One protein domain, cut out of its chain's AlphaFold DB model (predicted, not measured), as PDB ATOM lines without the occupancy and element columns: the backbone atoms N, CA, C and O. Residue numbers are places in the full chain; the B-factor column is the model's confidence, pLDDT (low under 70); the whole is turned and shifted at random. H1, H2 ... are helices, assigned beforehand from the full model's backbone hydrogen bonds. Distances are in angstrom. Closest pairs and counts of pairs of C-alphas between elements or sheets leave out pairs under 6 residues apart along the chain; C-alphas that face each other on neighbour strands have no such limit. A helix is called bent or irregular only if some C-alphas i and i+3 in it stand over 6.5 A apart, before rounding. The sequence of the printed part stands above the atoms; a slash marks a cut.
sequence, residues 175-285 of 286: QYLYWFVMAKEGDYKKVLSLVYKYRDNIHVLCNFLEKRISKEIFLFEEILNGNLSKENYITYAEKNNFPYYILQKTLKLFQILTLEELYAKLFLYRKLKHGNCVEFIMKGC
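What this domain is: This is residues 175 to 285 of the 286 residues of an uncharacterized protein of Clostridiaceae bacterium (UniProt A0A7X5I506). One long helix, H3, makes the spine of an elongated domain, and H6 folds back along one side of it, running the opposite way. On another side, four shorter helices follow one another in a row along the spine in the order H2, H1, H5 and H4, while small H7 sits near H2, H3 and H6 at the end where H3 begins. The printed part has 111 residues with seven named helices, H1 to H7 along the chain, and no named strand; its class is all helix. The whole is compact, with a radius of gyration of the C-alphas of 14.8 A, and spans 42 by 24 by 23 A.

How they stand to each other: H3, residues 199 to 224, touches H6, residues 259 to 272, opposite ways at a shallow tilt of 20 degrees; their closest C-alphas, of Glu 210 and Leu 266, are 6.0 A apart. With residues 216 to 220 alone, H3 touches H5, residues 244 to 253, about perpendicular at 86 degrees; the closest C-alphas, of Glu 216 and Thr 250, are 7.0 A apart. H5 touches H4, residues 233 to 240, opposite ways at a steep tilt of 59 degrees, closest at the C-alphas of Ala 237 and Tyr 244, 5.9 A. H4 and H3 are apart. H1, residues 175 to 183, is close to H3 but not clearly touching, with the C-alphas of Tyr 178 and Leu 209 closest at 6.5 A. H1 touches H2, residues 188 to 197, at a steep tilt of 54 degrees, opposite ways; the closest C-alphas, of Leu 177 and Val 191, are 5.6 A apart. H7, residues 278 to 283, touches no helix; its C-alpha 278 is 6.7 A from that of Arg 199 in H3 and 7.0 A from that of Val 195 in H2, the closest pairs. The helix packing is mostly crossed: of four touching pairs, one is at a shallow tilt. Every O i to N i+4 pair is within hydrogen-bond range in H1, H2, H4, H5 and H6; in H3 it is 19 of 22 and in H7 1 of 2.

Where its parts are: H3 is 36.6 A long, from C-alpha 199 at (171.420, 180.585, 164.615) to C-alpha 224 at (207.458, 174.060, 163.468). It is irregular: C-alphas 200 and 203 are 8.6 A apart. H6 measures 20.1 A, H5 14.5 A, H2 14.0 A, H1 11.7 A, H4 10.2 A and H7 8.9 A. H1 begins at C-alpha 175, (185.509, 177.489, 174.162), and H7 ends at C-alpha 283, (178.911, 168.535, 158.774).

The domain as a whole: The two C-alphas farthest apart, of Asp 200 and Glu 231, are 44.2 A apart. The printed part has no cut and no long link; the link from H3 to H4, with 8 residues, is short, and the others are tight. The mean pLDDT of the printed part is 77.7; residues 197 to 201, 203, 244 and 272 to 285 are under 70, and the mean of H7 is 55.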
ATOM      1  N   GLN A 175     184.466 178.490 173.957       71.94
ATOM      2  CA  GLN A 175     185.509 177.489 174.162       71.94
ATOM      3  C   GLN A 175     185.040 176.057 173.871       71.94
ATOM      4  O   GLN A 175     185.785 175.326 173.237       71.94
ATOM      5  N   TYR A 176     183.836 175.637 174.271       74.19
ATOM      6  CA  TYR A 176     183.342 174.288 173.957       74.19
ATOM      7  C   TYR A 176     183.176 174.087 172.455       74.19
ATOM      8  O   TYR A 176     183.573 173.053 171.937       74.19
ATOM      9  N   LEU A 177     182.657 175.097 171.750       79.06
ATOM     10  CA  LEU A 177     182.597 175.074 170.290       79.06
ATOM     11  C   LEU A 177     184.000 174.964 169.682       79.06
ATOM     12  O   LEU A 177     184.199 174.172 168.771       79.06
ATOM     13  N   TYR A 178     184.972 175.716 170.204       82.75
ATOM     14  CA  TYR A 178     186.362 175.632 169.760       82.75
ATOM     15  C   TYR A 178     186.951 174.228 169.952       82.75
ATOM     16  O   TYR A 178     187.411 173.633 168.985       82.75
ATOM     17  N   TRP A 179     186.896 173.668 171.163       79.81
ATOM     18  CA  TRP A 179     187.447 172.334 171.453       79.81
ATOM     19  C   TRP A 179     186.759 171.233 170.650       79.81
ATOM     20  O   TRP A 179     187.428 170.326 170.153       79.81
ATOM     21  N   PHE A 180     185.454 171.366 170.430       83.44
ATOM     22  CA  PHE A 180     184.699 170.426 169.617       83.44
ATOM     23  C   PHE A 180     185.103 170.489 168.141       83.44
ATOM     24  O   PHE A 180     185.322 169.464 167.509       83.44
ATOM     25  N   VAL A 181     185.279 171.693 167.594       80.31
ATOM     26  CA  VAL A 181     185.725 171.895 166.207       80.31
ATOM     27  C   VAL A 181     187.161 171.420 165.982       80.31
ATOM     28  O   VAL A 181     187.481 170.886 164.916       80.31
ATOM     29  N   MET A 182     188.032 171.644 166.962       81.88
ATOM     30  CA  MET A 182     189.460 171.372 166.837       81.88
ATOM     31  C   MET A 182     189.760 169.901 167.105       81.88
ATOM     32  O   MET A 182     190.260 169.218 166.224       81.88
ATOM     33  N   ALA A 183     189.391 169.398 168.279       76.38
ATOM     34  CA  ALA A 183     189.792 168.079 168.764       76.38
ATOM     35  C   ALA A 183     188.638 167.066 168.842       76.38
ATOM     36  O   ALA A 183     188.825 165.975 169.372       76.38
ATOM     37  N   LYS A 184     187.429 167.420 168.372       77.50
ATOM     38  CA  LYS A 184     186.193 166.646 168.618       77.50
ATOM     39  C   LYS A 184     185.934 166.408 170.118       77.50
ATOM     40  O   LYS A 184     185.240 165.471 170.501       77.50
ATOM     41  N   GLU A 185     186.460 167.288 170.970       73.69
ATOM     42  CA  GLU A 185     186.305 167.220 172.422       73.69
ATOM     43  C   GLU A 185     185.100 168.042 172.895       73.69
ATOM     44  O   GLU A 185     184.916 169.195 172.507       73.69
ATOM     45  N   GLY A 186     184.307 167.477 173.806       71.38
ATOM     46  CA  GLY A 186     183.199 168.171 174.463       71.38
ATOM     47  C   GLY A 186     181.833 167.538 174.212       71.38
ATOM     48  O   GLY A 186     181.684 166.572 173.470       71.38
ATOM     49  N   ASP A 187     180.815 168.082 174.879       76.38
ATOM     50  CA  ASP A 187     179.443 167.583 174.788       76.38
ATOM     51  C   ASP A 187     178.743 168.151 173.546       76.38
ATOM     52  O   ASP A 187     178.415 169.342 173.479       76.38
ATOM     53  N   TYR A 188     178.471 167.275 172.580       76.12
ATOM     54  CA  TYR A 188     177.751 167.603 171.351       76.12
ATOM     55  C   TYR A 188     176.410 168.306 171.605       76.12
ATOM     56  O   TYR A 188     176.077 169.253 170.894       76.12
ATOM     57  N   LYS A 189     175.648 167.914 172.639       76.50
ATOM     58  CA  LYS A 189     174.359 168.554 172.953       76.50
ATOM     59  C   LYS A 189     174.552 170.001 173.396       76.50
ATOM     60  O   LYS A 189     173.764 170.867 173.013       76.50
ATOM     61  N   LYS A 190     175.615 170.284 174.157       74.19
ATOM     62  CA  LYS A 190     175.966 171.655 174.559       74.19
ATOM     63  C   LYS A 190     176.376 172.484 173.343       74.19
ATOM     64  O   LYS A 190     175.876 173.591 173.167       74.19
ATOM     65  N   VAL A 191     177.214 171.941 172.463       77.88
ATOM     66  CA  VAL A 191     177.627 172.634 171.230       77.88
ATOM     67  C   VAL A 191     176.430 172.911 170.320       77.88
ATOM     68  O   VAL A 191     176.283 174.028 169.832       77.88
ATOM     69  N   LEU A 192     175.524 171.946 170.157       77.00
ATOM     70  CA  LEU A 192     174.303 172.118 169.372       77.00
ATOM     71  C   LEU A 192     173.394 173.204 169.959       77.00
ATOM     72  O   LEU A 192     172.915 174.063 169.224       77.00
ATOM     73  N   SER A 193     173.200 173.202 171.281       75.50
ATOM     74  CA  SER A 193     172.450 174.246 171.986       75.50
ATOM     75  C   SER A 193     173.053 175.634 171.744       75.50
ATOM     76  O   SER A 193     172.329 176.585 171.448       75.50
ATOM     77  N   LEU A 194     174.387 175.747 171.766       75.44
ATOM     78  CA  LEU A 194     175.089 176.993 171.459       75.44
ATOM     79  C   LEU A 194     174.869 177.442 170.013       75.44
ATOM     80  O   LEU A 194     174.508 178.592 169.774       75.44
ATOM     81  N   VAL A 195     175.068 176.547 169.047       76.19
ATOM     82  CA  VAL A 195     174.877 176.853 167.622       76.19
ATOM     83  C   VAL A 195     173.433 177.275 167.360       76.19
ATOM     84  O   VAL A 195     173.200 178.273 166.681       76.19
ATOM     85  N   TYR A 196     172.461 176.584 167.957       72.31
ATOM     86  CA  TYR A 196     171.043 176.908 167.824       72.31
ATOM     87  C   TYR A 196     170.667 178.241 168.485       72.31
ATOM     88  O   TYR A 196     169.862 178.996 167.934       72.31
ATOM     89  N   LYS A 197     171.269 178.562 169.639       69.62
ATOM     90  CA  LYS A 197     171.106 179.854 170.326       69.62
ATOM     91  C   LYS A 197     171.594 181.022 169.468       69.62
ATOM     92  O   LYS A 197     170.989 182.086 169.494       69.62
ATOM     93  N   TYR A 198     172.656 180.816 168.692       69.25
ATOM     94  CA  TYR A 198     173.242 181.829 167.812       69.25
ATOM     95  C   TYR A 198     172.852 181.648 166.338       69.25
ATOM     96  O   TYR A 198     173.492 182.249 165.482       69.25
ATOM     97  N   ARG A 199     171.810 180.869 166.012       68.81
ATOM     98  CA  ARG A 199     171.420 180.585 164.615       68.81
ATOM     99  C   ARG A 199     171.174 181.854 163.788       68.81
ATOM    100  O   ARG A 199     171.650 181.942 162.663       68.81
ATOM    101  N   ASP A 200     170.538 182.861 164.390       60.69
ATOM    102  CA  ASP A 200     170.218 184.140 163.741       60.69
ATOM    103  C   ASP A 200     171.432 185.095 163.710       60.69
ATOM    104  O   ASP A 200     171.444 186.088 162.991       60.69
ATOM    105  N   ASN A 201     172.490 184.782 164.468       67.44
ATOM    106  CA  ASN A 201     173.722 185.567 164.599       67.44
ATOM    107  C   ASN A 201     174.971 184.701 164.381       67.44
ATOM    108  O   ASN A 201     175.999 184.867 165.040       67.44
ATOM    109  N   ILE A 202     174.893 183.745 163.457       72.31
ATOM    110  CA  ILE A 202     175.892 182.679 163.342       72.31
ATOM    111  C   ILE A 202     177.280 183.189 162.932       72.31
ATOM    112  O   ILE A 202     178.305 182.621 163.311       72.31
ATOM    113  N   HIS A 203     177.320 184.335 162.252       69.44
ATOM    114  CA  HIS A 203     178.539 185.061 161.921       69.44
ATOM    115  C   HIS A 203     179.380 185.410 163.165       69.44
ATOM    116  O   HIS A 203     180.602 185.487 163.065       69.44
ATOM    117  N   VAL A 204     178.763 185.578 164.344       72.50
ATOM    118  CA  VAL A 204     179.469 185.800 165.618       72.50
ATOM    119  C   VAL A 204     180.297 184.573 166.000       72.50
ATOM    120  O   VAL A 204     181.475 184.712 166.334       72.50
ATOM    121  N   LEU A 205     179.715 183.371 165.893       75.06
ATOM    122  CA  LEU A 205     180.424 182.115 166.154       75.06
ATOM    123  C   LEU A 205     181.535 181.884 165.126       75.06
ATOM    124  O   LEU A 205     182.652 181.527 165.501       75.06
ATOM    125  N   CYS A 206     181.265 182.154 163.846       75.75
ATOM    126  CA  CYS A 206     182.266 182.047 162.785       75.75
ATOM    127  C   CYS A 206     183.439 183.014 163.004       75.75
ATOM    128  O   CYS A 206     184.585 182.589 162.940       75.75
ATOM    129  N   ASN A 207     183.177 184.284 163.333       77.12
ATOM    130  CA  ASN A 207     184.223 185.272 163.620       77.12
ATOM    131  C   ASN A 207     185.063 184.884 164.843       77.12
ATOM    132  O   ASN A 207     186.270 185.125 164.875       77.12
ATOM    133  N   PHE A 208     184.433 184.299 165.866       81.94
ATOM    134  CA  PHE A 208     185.151 183.776 167.022       81.94
ATOM    135  C   PHE A 208     186.080 182.620 166.623       81.94
ATOM    136  O   PHE A 208     187.272 182.669 166.937       81.94
ATOM    137  N   LEU A 209     185.558 181.615 165.910       81.94
ATOM    138  CA  LEU A 209     186.337 180.462 165.449       81.94
ATOM    139  C   LEU A 209     187.476 180.886 164.522       81.94
ATOM    140  O   LEU A 209     188.603 180.444 164.713       81.94
ATOM    141  N   GLU A 210     187.221 181.799 163.586       83.50
ATOM    142  CA  GLU A 210     188.225 182.334 162.665       83.50
ATOM    143  C   GLU A 210     189.399 182.963 163.423       83.50
ATOM    144  O   GLU A 210     190.559 182.611 163.189       83.50
ATOM    145  N   LYS A 211     189.109 183.861 164.376       83.25
ATOM    146  CA  LYS A 211     190.143 184.499 165.203       83.25
ATOM    147  C   LYS A 211     190.929 183.478 166.010       83.25
ATOM    148  O   LYS A 211     192.120 183.674 166.247       83.25
ATOM    149  N   ARG A 212     190.267 182.415 166.471       85.88
ATOM    150  CA  ARG A 212     190.910 181.426 167.329       85.88
ATOM    151  C   ARG A 212     191.782 180.453 166.554       85.88
ATOM    152  O   ARG A 212     192.926 180.276 166.947       85.88
ATOM    153  N   ILE A 213     191.298 179.949 165.423       88.31
ATOM    154  CA  ILE A 213     192.071 179.100 164.513       88.31
ATOM    155  C   ILE A 213     193.264 179.871 163.943       88.31
ATOM    156  O   ILE A 213     194.366 179.342 163.937       88.31
ATOM    157  N   SER A 214     193.095 181.141 163.555       88.81
ATOM    158  CA  SER A 214     194.220 181.969 163.074       88.81
ATOM    159  C   SER A 214     195.323 182.114 164.126       88.81
ATOM    160  O   SER A 214     196.506 182.088 163.807       88.81
ATOM    161  N   LYS A 215     194.937 182.249 165.401       88.69
ATOM    162  CA  LYS A 215     195.892 182.313 166.511       88.69
ATOM    163  C   LYS A 215     196.549 180.959 166.794       88.69
ATOM    164  O   LYS A 215     197.698 180.938 167.214       88.69
ATOM    165  N   GLU A 216     195.842 179.857 166.560       91.75
ATOM    166  CA  GLU A 216     196.392 178.504 166.680       91.75
ATOM    167  C   GLU A 216     197.391 178.191 165.557       91.75
ATOM    168  O   GLU A 216     198.451 177.647 165.836       91.75
ATOM    169  N   ILE A 217     197.100 178.611 164.320       93.81
ATOM    170  CA  ILE A 217     198.007 178.513 163.165       93.81
ATOM    171  C   ILE A 217     199.339 179.192 163.473       93.81
ATOM    172  O   ILE A 217     200.381 178.562 163.348       93.81
ATOM    173  N   PHE A 218     199.294 180.433 163.968       94.44
ATOM    174  CA  PHE A 218     200.499 181.150 164.383       94.44
ATOM    175  C   PHE A 218     201.319 180.347 165.406       94.44
ATOM    176  O   PHE A 218     202.531 180.226 165.281       94.44
ATOM    177  N   LEU A 219     200.667 179.753 166.408       93.25
ATOM    178  CA  LEU A 219     201.367 178.953 167.414       93.25
ATOM    179  C   LEU A 219     201.917 177.632 166.852       93.25
ATOM    180  O   LEU A 219     202.968 177.187 167.297       93.25
ATOM    181  N   PHE A 220     201.240 177.008 165.887       94.94
ATOM    182  CA  PHE A 220     201.744 175.818 165.194       94.94
ATOM    183  C   PHE A 220     202.971 176.141 164.341       94.94
ATOM    184  O   PHE A 220     203.931 175.375 164.343       94.94
ATOM    185  N   GLU A 221     202.969 177.280 163.650       94.19
ATOM    186  CA  GLU A 221     204.131 177.772 162.905       94.19
ATOM    187  C   GLU A 221     205.313 178.020 163.845       94.19
ATOM    188  O   GLU A 221     206.429 177.600 163.558       94.19
ATOM    189  N   GLU A 222     205.070 178.596 165.022       94.81
ATOM    190  CA  GLU A 222     206.104 178.789 166.042       94.81
ATOM    191  C   GLU A 222     206.665 177.467 166.584       94.81
ATOM    192  O   GLU A 222     207.855 177.390 166.893       94.81
ATOM    193  N   ILE A 223     205.846 176.412 166.663       92.31
ATOM    194  CA  ILE A 223     206.319 175.064 167.011       92.31
ATOM    195  C   ILE A 223     207.189 174.494 165.886       92.31
ATOM    196  O   ILE A 223     208.292 174.016 166.147       92.31
ATOM    197  N   LEU A 224     206.729 174.573 164.635       91.25
ATOM    198  CA  LEU A 224     207.458 174.060 163.468       91.25
ATOM    199  C   LEU A 224     208.785 174.793 163.230       91.25
ATOM    200  O   LEU A 224     209.766 174.172 162.831       91.25
ATOM    201  N   ASN A 225     208.832 176.090 163.532       92.25
ATOM    202  CA  ASN A 225     210.037 176.915 163.456       92.25
ATOM    203  C   ASN A 225     211.006 176.681 164.632       92.25
ATOM    204  O   ASN A 225     212.078 177.280 164.665       92.25
ATOM    205  N   GLY A 226     210.642 175.845 165.611       88.75
ATOM    206  CA  GLY A 226     211.458 175.564 166.796       88.75
ATOM    207  C   GLY A 226     211.451 176.674 167.856       88.75
ATOM    208  O   GLY A 226     212.218 176.608 168.815       88.75
ATOM    209  N   ASN A 227     210.581 177.679 167.720       89.50
ATOM    210  CA  ASN A 227     210.456 178.789 168.666       89.50
ATOM    211  C   ASN A 227     209.646 178.400 169.914       89.50
ATOM    212  O   ASN A 227     209.894 178.937 170.994       89.50
ATOM    213  N   LEU A 228     208.702 177.460 169.786       87.69
ATOM    214  CA  LEU A 228     207.818 176.997 170.860       87.69
ATOM    215  C   LEU A 228     207.885 175.470 171.030       87.69
ATOM    216  O   LEU A 228     207.664 174.711 170.094       87.69
ATOM    217  N   SER A 229     208.130 175.003 172.251       85.25
ATOM    218  CA  SER A 229     208.264 173.587 172.598       85.25
ATOM    219  C   SER A 229     207.755 173.289 174.013       85.25
ATOM    220  O   SER A 229     207.399 174.187 174.782       85.25
ATOM    221  N   LYS A 230     207.726 172.002 174.393       78.44
ATOM    222  CA  LYS A 230     207.355 171.580 175.757       78.44
ATOM    223  C   LYS A 230     208.355 172.052 176.813       78.44
ATOM    224  O   LYS A 230     207.977 172.201 177.972       78.44
ATOM    225  N   GLU A 231     209.599 172.292 176.422       81.69
ATOM    226  CA  GLU A 231     210.686 172.705 177.306       81.69
ATOM    227  C   GLU A 231     210.698 174.223 177.525       81.69
ATOM    228  O   GLU A 231     211.077 174.677 178.602       81.69
ATOM    229  N   ASN A 232     210.258 175.014 176.537       84.06
ATOM    230  CA  ASN A 232     210.385 176.474 176.571       84.06
ATOM    231  C   ASN A 232     209.050 177.244 176.645       84.06
ATOM    232  O   ASN A 232     209.061 178.471 176.687       84.06
ATOM    233  N   TYR A 233     207.891 176.572 176.683       76.00
ATOM    234  CA  TYR A 233     206.593 177.267 176.623       76.00
ATOM    235  C   TYR A 233     206.371 178.285 177.752       76.00
ATOM    236  O   TYR A 233     205.620 179.238 177.563       76.00
ATOM    237  N   ILE A 234     206.999 178.103 178.921       75.25
ATOM    238  CA  ILE A 234     206.910 179.058 180.035       75.25
ATOM    239  C   ILE A 234     207.623 180.361 179.653       75.25
ATOM    240  O   ILE A 234     207.006 181.422 179.612       75.25
ATOM    241  N   THR A 235     208.894 180.282 179.269       81.19
ATOM    242  CA  THR A 235     209.675 181.464 178.880       81.19
ATOM    243  C   THR A 235     209.130 182.113 177.604       81.19
ATOM    244  O   THR A 235     209.117 183.339 177.484       81.19
ATOM    245  N   TYR A 236     208.591 181.319 176.672       84.31
ATOM    246  CA  TYR A 236     207.880 181.824 175.496       84.31
ATOM    247  C   TYR A 236     206.620 182.622 175.876       84.31
ATOM    248  O   TYR A 236     206.371 183.685 175.301       84.31
ATOM    249  N   ALA A 237     205.829 182.130 176.838       78.19
ATOM    250  CA  ALA A 237     204.637 182.816 177.338       78.19
ATOM    251  C   ALA A 237     204.967 184.171 177.967       78.19
ATOM    252  O   ALA A 237     204.285 185.149 177.671       78.19
ATOM    253  N   GLU A 238     206.012 184.236 178.790       79.94
ATOM    254  CA  GLU A 238     206.462 185.473 179.436       79.94
ATOM    255  C   GLU A 238     206.923 186.503 178.405       79.94
ATOM    256  O   GLU A 238     206.473 187.648 178.420       79.94
ATOM    257  N   LYS A 239     207.762 186.078 177.453       85.94
ATOM    258  CA  LYS A 239     208.319 186.955 176.416       85.94
ATOM    259  C   LYS A 239     207.250 187.516 175.474       85.94
ATOM    260  O   LYS A 239     207.342 188.670 175.067       85.94
ATOM    261  N   ASN A 240     206.250 186.708 175.123       81.06
ATOM    262  CA  ASN A 240     205.235 187.055 174.123       81.06
ATOM    263  C   ASN A 240     203.862 187.393 174.731       81.06
ATOM    264  O   ASN A 240     202.880 187.532 174.001       81.06
ATOM    265  N   ASN A 241     203.779 187.518 176.061       79.81
ATOM    266  CA  ASN A 241     202.555 187.801 176.814       79.81
ATOM    267  C   ASN A 241     201.387 186.844 176.475       79.81
ATOM    268  O   ASN A 241     200.245 187.254 176.231       79.81
ATOM    269  N   PHE A 242     201.679 185.542 176.432       76.31
ATOM    270  CA  PHE A 242     200.683 184.490 176.238       76.31
ATOM    271  C   PHE A 242     200.308 183.822 177.569       76.31
ATOM    272  O   PHE A 242     201.180 183.483 178.362       76.31
ATOM    273  N   PRO A 243     199.019 183.524 177.810       73.69
ATOM    274  CA  PRO A 243     198.633 182.695 178.946       73.69
ATOM    275  C   PRO A 243     199.201 181.270 178.844       73.69
ATOM    276  O   PRO A 243     198.913 180.560 177.878       73.69
ATOM    277  N   TYR A 244     199.915 180.810 179.878       67.25
ATOM    278  CA  TYR A 244     200.550 179.480 179.928       67.25
ATOM    279  C   TYR A 244     199.617 178.321 179.555       67.25
ATOM    280  O   TYR A 244     199.990 177.423 178.801       67.25
ATOM    281  N   TYR A 245     198.376 178.351 180.053       70.12
ATOM    282  CA  TYR A 245     197.398 177.289 179.812       70.12
ATOM    283  C   TYR A 245     196.995 177.170 178.333       70.12
ATOM    284  O   TYR A 245     196.549 176.105 177.913       70.12
ATOM    285  N   ILE A 246     197.114 178.251 177.548       75.00
ATOM    286  CA  ILE A 246     196.837 178.223 176.108       75.00
ATOM    287  C   ILE A 246     197.948 177.441 175.416       75.00
ATOM    288  O   ILE A 246     197.643 176.486 174.716       75.00
ATOM    289  N   LEU A 247     199.213 177.768 175.692       79.19
ATOM    290  CA  LEU A 247     200.361 177.104 175.067       79.19
ATOM    291  C   LEU A 247     200.415 175.608 175.396       79.19
ATOM    292  O   LEU A 247     200.625 174.790 174.506       79.19
ATOM    293  N   GLN A 248     200.137 175.223 176.647       77.12
ATOM    294  CA  GLN A 248     200.052 173.807 177.026       77.12
ATOM    295  C   GLN A 248     198.987 173.047 176.232       77.12
ATOM    296  O   GLN A 248     199.172 171.877 175.899       77.12
ATOM    297  N   LYS A 249     197.852 173.691 175.954       79.56
ATOM    298  CA  LYS A 249     196.779 173.082 175.172       79.56
ATOM    299  C   LYS A 249     197.106 173.060 173.680       79.56
ATOM    300  O   LYS A 249     196.830 172.051 173.043       79.56
ATOM    301  N   THR A 250     197.759 174.091 173.154       83.50
ATOM    302  CA  THR A 250     198.273 174.118 171.778       83.50
ATOM    303  C   THR A 250     199.274 172.996 171.531       83.50
ATOM    304  O   THR A 250     199.124 172.240 170.579       83.50
ATOM    305  N   LEU A 251     200.220 172.776 172.444       83.06
ATOM    306  CA  LEU A 251     201.183 171.671 172.348       83.06
ATOM    307  C   LEU A 251     200.530 170.279 172.408       83.06
ATOM    308  O   LEU A 251     201.123 169.298 171.956       83.06
ATOM    309  N   LYS A 252     199.332 170.163 172.995       84.38
ATOM    310  CA  LYS A 252     198.524 168.935 172.946       84.38
ATOM    311  C   LYS A 252     197.777 168.816 171.623       84.38
ATOM    312  O   LYS A 252     197.814 167.751 171.024       84.38
ATOM    313  N   LEU A 253     197.158 169.900 171.152       84.56
ATOM    314  CA  LEU A 253     196.496 169.951 169.845       84.56
ATOM    315  C   LEU A 253     197.463 169.610 168.708       84.56
ATOM    316  O   LEU A 253     197.103 168.849 167.823       84.56
ATOM    317  N   PHE A 254     198.702 170.096 168.775       86.25
ATOM    318  CA  PHE A 254     199.753 169.821 167.793       86.25
ATOM    319  C   PHE A 254     200.099 168.329 167.659       86.25
ATOM    320  O   PHE A 254     200.623 167.903 166.640       86.25
ATOM    321  N   GLN A 255     199.800 167.509 168.672       85.31
ATOM    322  CA  GLN A 255     200.022 166.059 168.607       85.31
ATOM    323  C   GLN A 255     198.917 165.319 167.844       85.31
ATOM    324  O   GLN A 255     199.099 164.152 167.510       85.31
ATOM    325  N   ILE A 256     197.768 165.963 167.618       86.56
ATOM    326  CA  ILE A 256     196.562 165.330 167.064       86.56
ATOM    327  C   ILE A 256     196.009 166.036 165.822       86.56
ATOM    328  O   ILE A 256     195.106 165.502 165.188       86.56
ATOM    329  N   LEU A 257     196.520 167.222 165.493       87.19
ATOM    330  CA  LEU A 257     196.137 168.010 164.325       87.19
ATOM    331  C   LEU A 257     197.382 168.454 163.570       87.19
ATOM    332  O   LEU A 257     198.388 168.802 164.192       87.19
ATOM    333  N   THR A 258     197.285 168.530 162.246       88.25
ATOM    334  CA  THR A 258     198.324 169.128 161.402       88.25
ATOM    335  C   THR A 258     198.030 170.593 161.085       88.25
ATOM    336  O   THR A 258     196.902 171.080 161.215       88.25
ATOM    337  N   LEU A 259     199.057 171.323 160.646       89.62
ATOM    338  CA  LEU A 259     198.909 172.718 160.230       89.62
ATOM    339  C   LEU A 259     197.985 172.844 159.002       89.62
ATOM    340  O   LEU A 259     197.166 173.761 158.935       89.62
ATOM    341  N   GLU A 260     198.054 171.903 158.059       88.38
ATOM    342  CA  GLU A 260     197.186 171.860 156.877       88.38
ATOM    343  C   GLU A 260     195.711 171.699 157.262       88.38
ATOM    344  O   GLU A 260     194.842 172.364 156.690       88.38
ATOM    345  N   GLU A 261     195.414 170.872 158.268       87.44
ATOM    346  CA  GLU A 261     194.052 170.702 158.780       87.44
ATOM    347  C   GLU A 261     193.513 171.998 159.398       87.44
ATOM    348  O   GLU A 261     192.334 172.327 159.222       87.44
ATOM    349  N   LEU A 262     194.365 172.779 160.074       88.88
ATOM    350  CA  LEU A 262     193.991 174.097 160.595       88.88
ATOM    351  C   LEU A 262     193.680 175.088 159.474       88.88
ATOM    352  O   LEU A 262     192.664 175.787 159.540       88.88
ATOM    353  N   TYR A 263     194.507 175.127 158.428       88.69
ATOM    354  CA  TYR A 263     194.265 175.964 157.253       88.69
ATOM    355  C   TYR A 263     192.975 175.566 156.522       88.69
ATOM    356  O   TYR A 263     192.178 176.440 156.162       88.69
ATOM    357  N   ALA A 264     192.709 174.265 156.369       84.88
ATOM    358  CA  ALA A 264     191.473 173.758 155.775       84.88
ATOM    359  C   ALA A 264     190.236 174.163 156.597       84.88
ATOM    360  O   ALA A 264     189.255 174.667 156.039       84.88
ATOM    361  N   LYS A 265     190.294 174.021 157.929       85.12
ATOM    362  CA  LYS A 265     189.236 174.483 158.843       85.12
ATOM    363  C   LYS A 265     189.033 175.997 158.729       85.12
ATOM    364  O   LYS A 265     187.898 176.445 158.576       85.12
ATOM    365  N   LEU A 266     190.102 176.797 158.742       85.62
ATOM    366  CA  LEU A 266     190.020 178.256 158.607       85.62
ATOM    367  C   LEU A 266     189.349 178.674 157.290       85.62
ATOM    368  O   LEU A 266     188.459 179.528 157.290       85.62
ATOM    369  N   PHE A 267     189.752 178.059 156.175       82.12
ATOM    370  CA  PHE A 267     189.169 178.307 154.856       82.12
ATOM    371  C   PHE A 267     187.668 177.994 154.830       82.12
ATOM    372  O   PHE A 267     186.868 178.802 154.351       82.12
ATOM    373  N   LEU A 268     187.279 176.854 155.408       76.50
ATOM    374  CA  LEU A 268     185.886 176.440 155.534       76.50
ATOM    375  C   LEU A 268     185.063 177.485 156.304       76.50
ATOM    376  O   LEU A 268     184.041 177.950 155.802       76.50
ATOM    377  N   TYR A 269     185.527 177.931 157.475       74.00
ATOM    378  CA  TYR A 269     184.793 178.907 158.292       74.00
ATOM    379  C   TYR A 269     184.694 180.297 157.657       74.00
ATOM    380  O   TYR A 269     183.660 180.955 157.799       74.00
ATOM    381  N   ARG A 270     185.710 180.729 156.902       75.94
ATOM    382  CA  ARG A 270     185.646 181.974 156.120       75.94
ATOM    383  C   ARG A 270     184.596 181.907 155.015       75.94
ATOM    384  O   ARG A 270     183.844 182.862 154.848       75.94
ATOM    385  N   LYS A 271     184.484 180.775 154.309       70.62
ATOM    386  CA  LYS A 271     183.403 180.558 153.330       70.62
ATOM    387  C   LYS A 271     182.022 180.563 153.985       70.62
ATOM    388  O   LYS A 271     181.083 181.120 153.422       70.62
ATOM    389  N   LEU A 272     181.901 179.972 155.173       65.19
ATOM    390  CA  LEU A 272     180.627 179.874 155.887       65.19
ATOM    391  C   LEU A 272     180.067 181.230 156.311       65.19
ATOM    392  O   LEU A 272     178.861 181.410 156.262       65.19
ATOM    393  N   LYS A 273     180.916 182.220 156.600       61.75
ATOM    394  CA  LYS A 273     180.505 183.601 156.919       61.75
ATOM    395  C   LYS A 273     179.536 184.235 155.900       61.75
ATOM    396  O   LYS A 273     178.859 185.201 156.242       61.75
ATOM    397  N   HIS A 274     179.453 183.685 154.686       58.84
ATOM    398  CA  HIS A 274     178.615 184.161 153.587       58.84
ATOM    399  C   HIS A 274     177.462 183.203 153.192       58.84
ATOM    400  O   HIS A 274     176.829 183.434 152.165       58.84
ATOM    401  N   GLY A 275     177.163 182.145 153.966       56.78
ATOM    402  CA  GLY A 275     176.124 181.145 153.646       56.78
ATOM    403  C   GLY A 275     175.321 180.616 154.850       56.78
ATOM    404  O   GLY A 275     175.497 181.061 155.980       56.78
ATOM    405  N   ASN A 276     174.414 179.655 154.618       55.59
ATOM    406  CA  ASN A 276     173.555 179.048 155.652       55.59
ATOM    407  C   ASN A 276     174.371 178.098 156.569       55.59
ATOM    408  O   ASN A 276     174.574 176.923 156.270       55.59
ATOM    409  N   CYS A 277     174.895 178.623 157.680       56.66
ATOM    410  CA  CYS A 277     175.963 178.006 158.487       56.66
ATOM    411  C   CYS A 277     175.586 176.808 159.380       56.66
ATOM    412  O   CYS A 277     176.482 176.067 159.793       56.66
ATOM    413  N   VAL A 278     174.312 176.625 159.742       55.12
ATOM    414  CA  VAL A 278     173.921 175.664 160.798       55.12
ATOM    415  C   VAL A 278     174.190 174.215 160.379       55.12
ATOM    416  O   VAL A 278     174.763 173.445 161.144       55.12
ATOM    417  N   GLU A 279     173.862 173.848 159.139       54.75
ATOM    418  CA  GLU A 279     174.053 172.486 158.622       54.75
ATOM    419  C   GLU A 279     175.542 172.131 158.427       54.75
ATOM    420  O   GLU A 279     175.931 170.965 158.472       54.75
ATOM    421  N   PHE A 280     176.400 173.139 158.242       54.69
ATOM    422  CA  PHE A 280     177.809 172.955 157.890       54.69
ATOM    423  C   PHE A 280     178.748 172.916 159.096       54.69
ATOM    424  O   PHE A 280     179.692 172.131 159.089       54.69
ATOM    425  N   ILE A 281     178.464 173.686 160.158       57.16
ATOM    426  CA  ILE A 281     179.117 173.478 161.465       57.16
ATOM    427  C   ILE A 281     178.872 172.033 161.914       57.16
ATOM    428  O   ILE A 281     179.784 171.378 162.398       57.16
ATOM    429  N   MET A 282     177.678 171.503 161.645       55.78
ATOM    430  CA  MET A 282     177.302 170.122 161.947       55.78
ATOM    431  C   MET A 282     177.964 169.091 161.013       55.78
ATOM    432  O   MET A 282     178.326 168.011 161.471       55.78
ATOM    433  N   LYS A 283     178.180 169.407 159.723       52.00
ATOM    434  CA  LYS A 283     178.911 168.535 158.774       52.00
ATOM    435  C   LYS A 283     180.425 168.515 159.000       52.00
ATOM    436  O   LYS A 283     181.010 167.449 158.879       52.00
ATOM    437  N   GLY A 284     181.046 169.629 159.394       49.50
ATOM    438  CA  GLY A 284     182.470 169.686 159.774       49.50
ATOM    439  C   GLY A 284     182.819 168.901 161.047       49.50
ATOM    440  O   GLY A 284     183.987 168.825 161.420       49.50
ATOM    441  N   CYS A 285     181.805 168.332 161.710       46.25
ATOM    442  CA  CYS A 285     181.928 167.480 162.888       46.25
ATOM    443  C   CYS A 285     181.776 165.976 162.586       46.25
ATOM    444  O   CYS A 285     181.970 165.177 163.504       46.25
TER     445      CYS A 285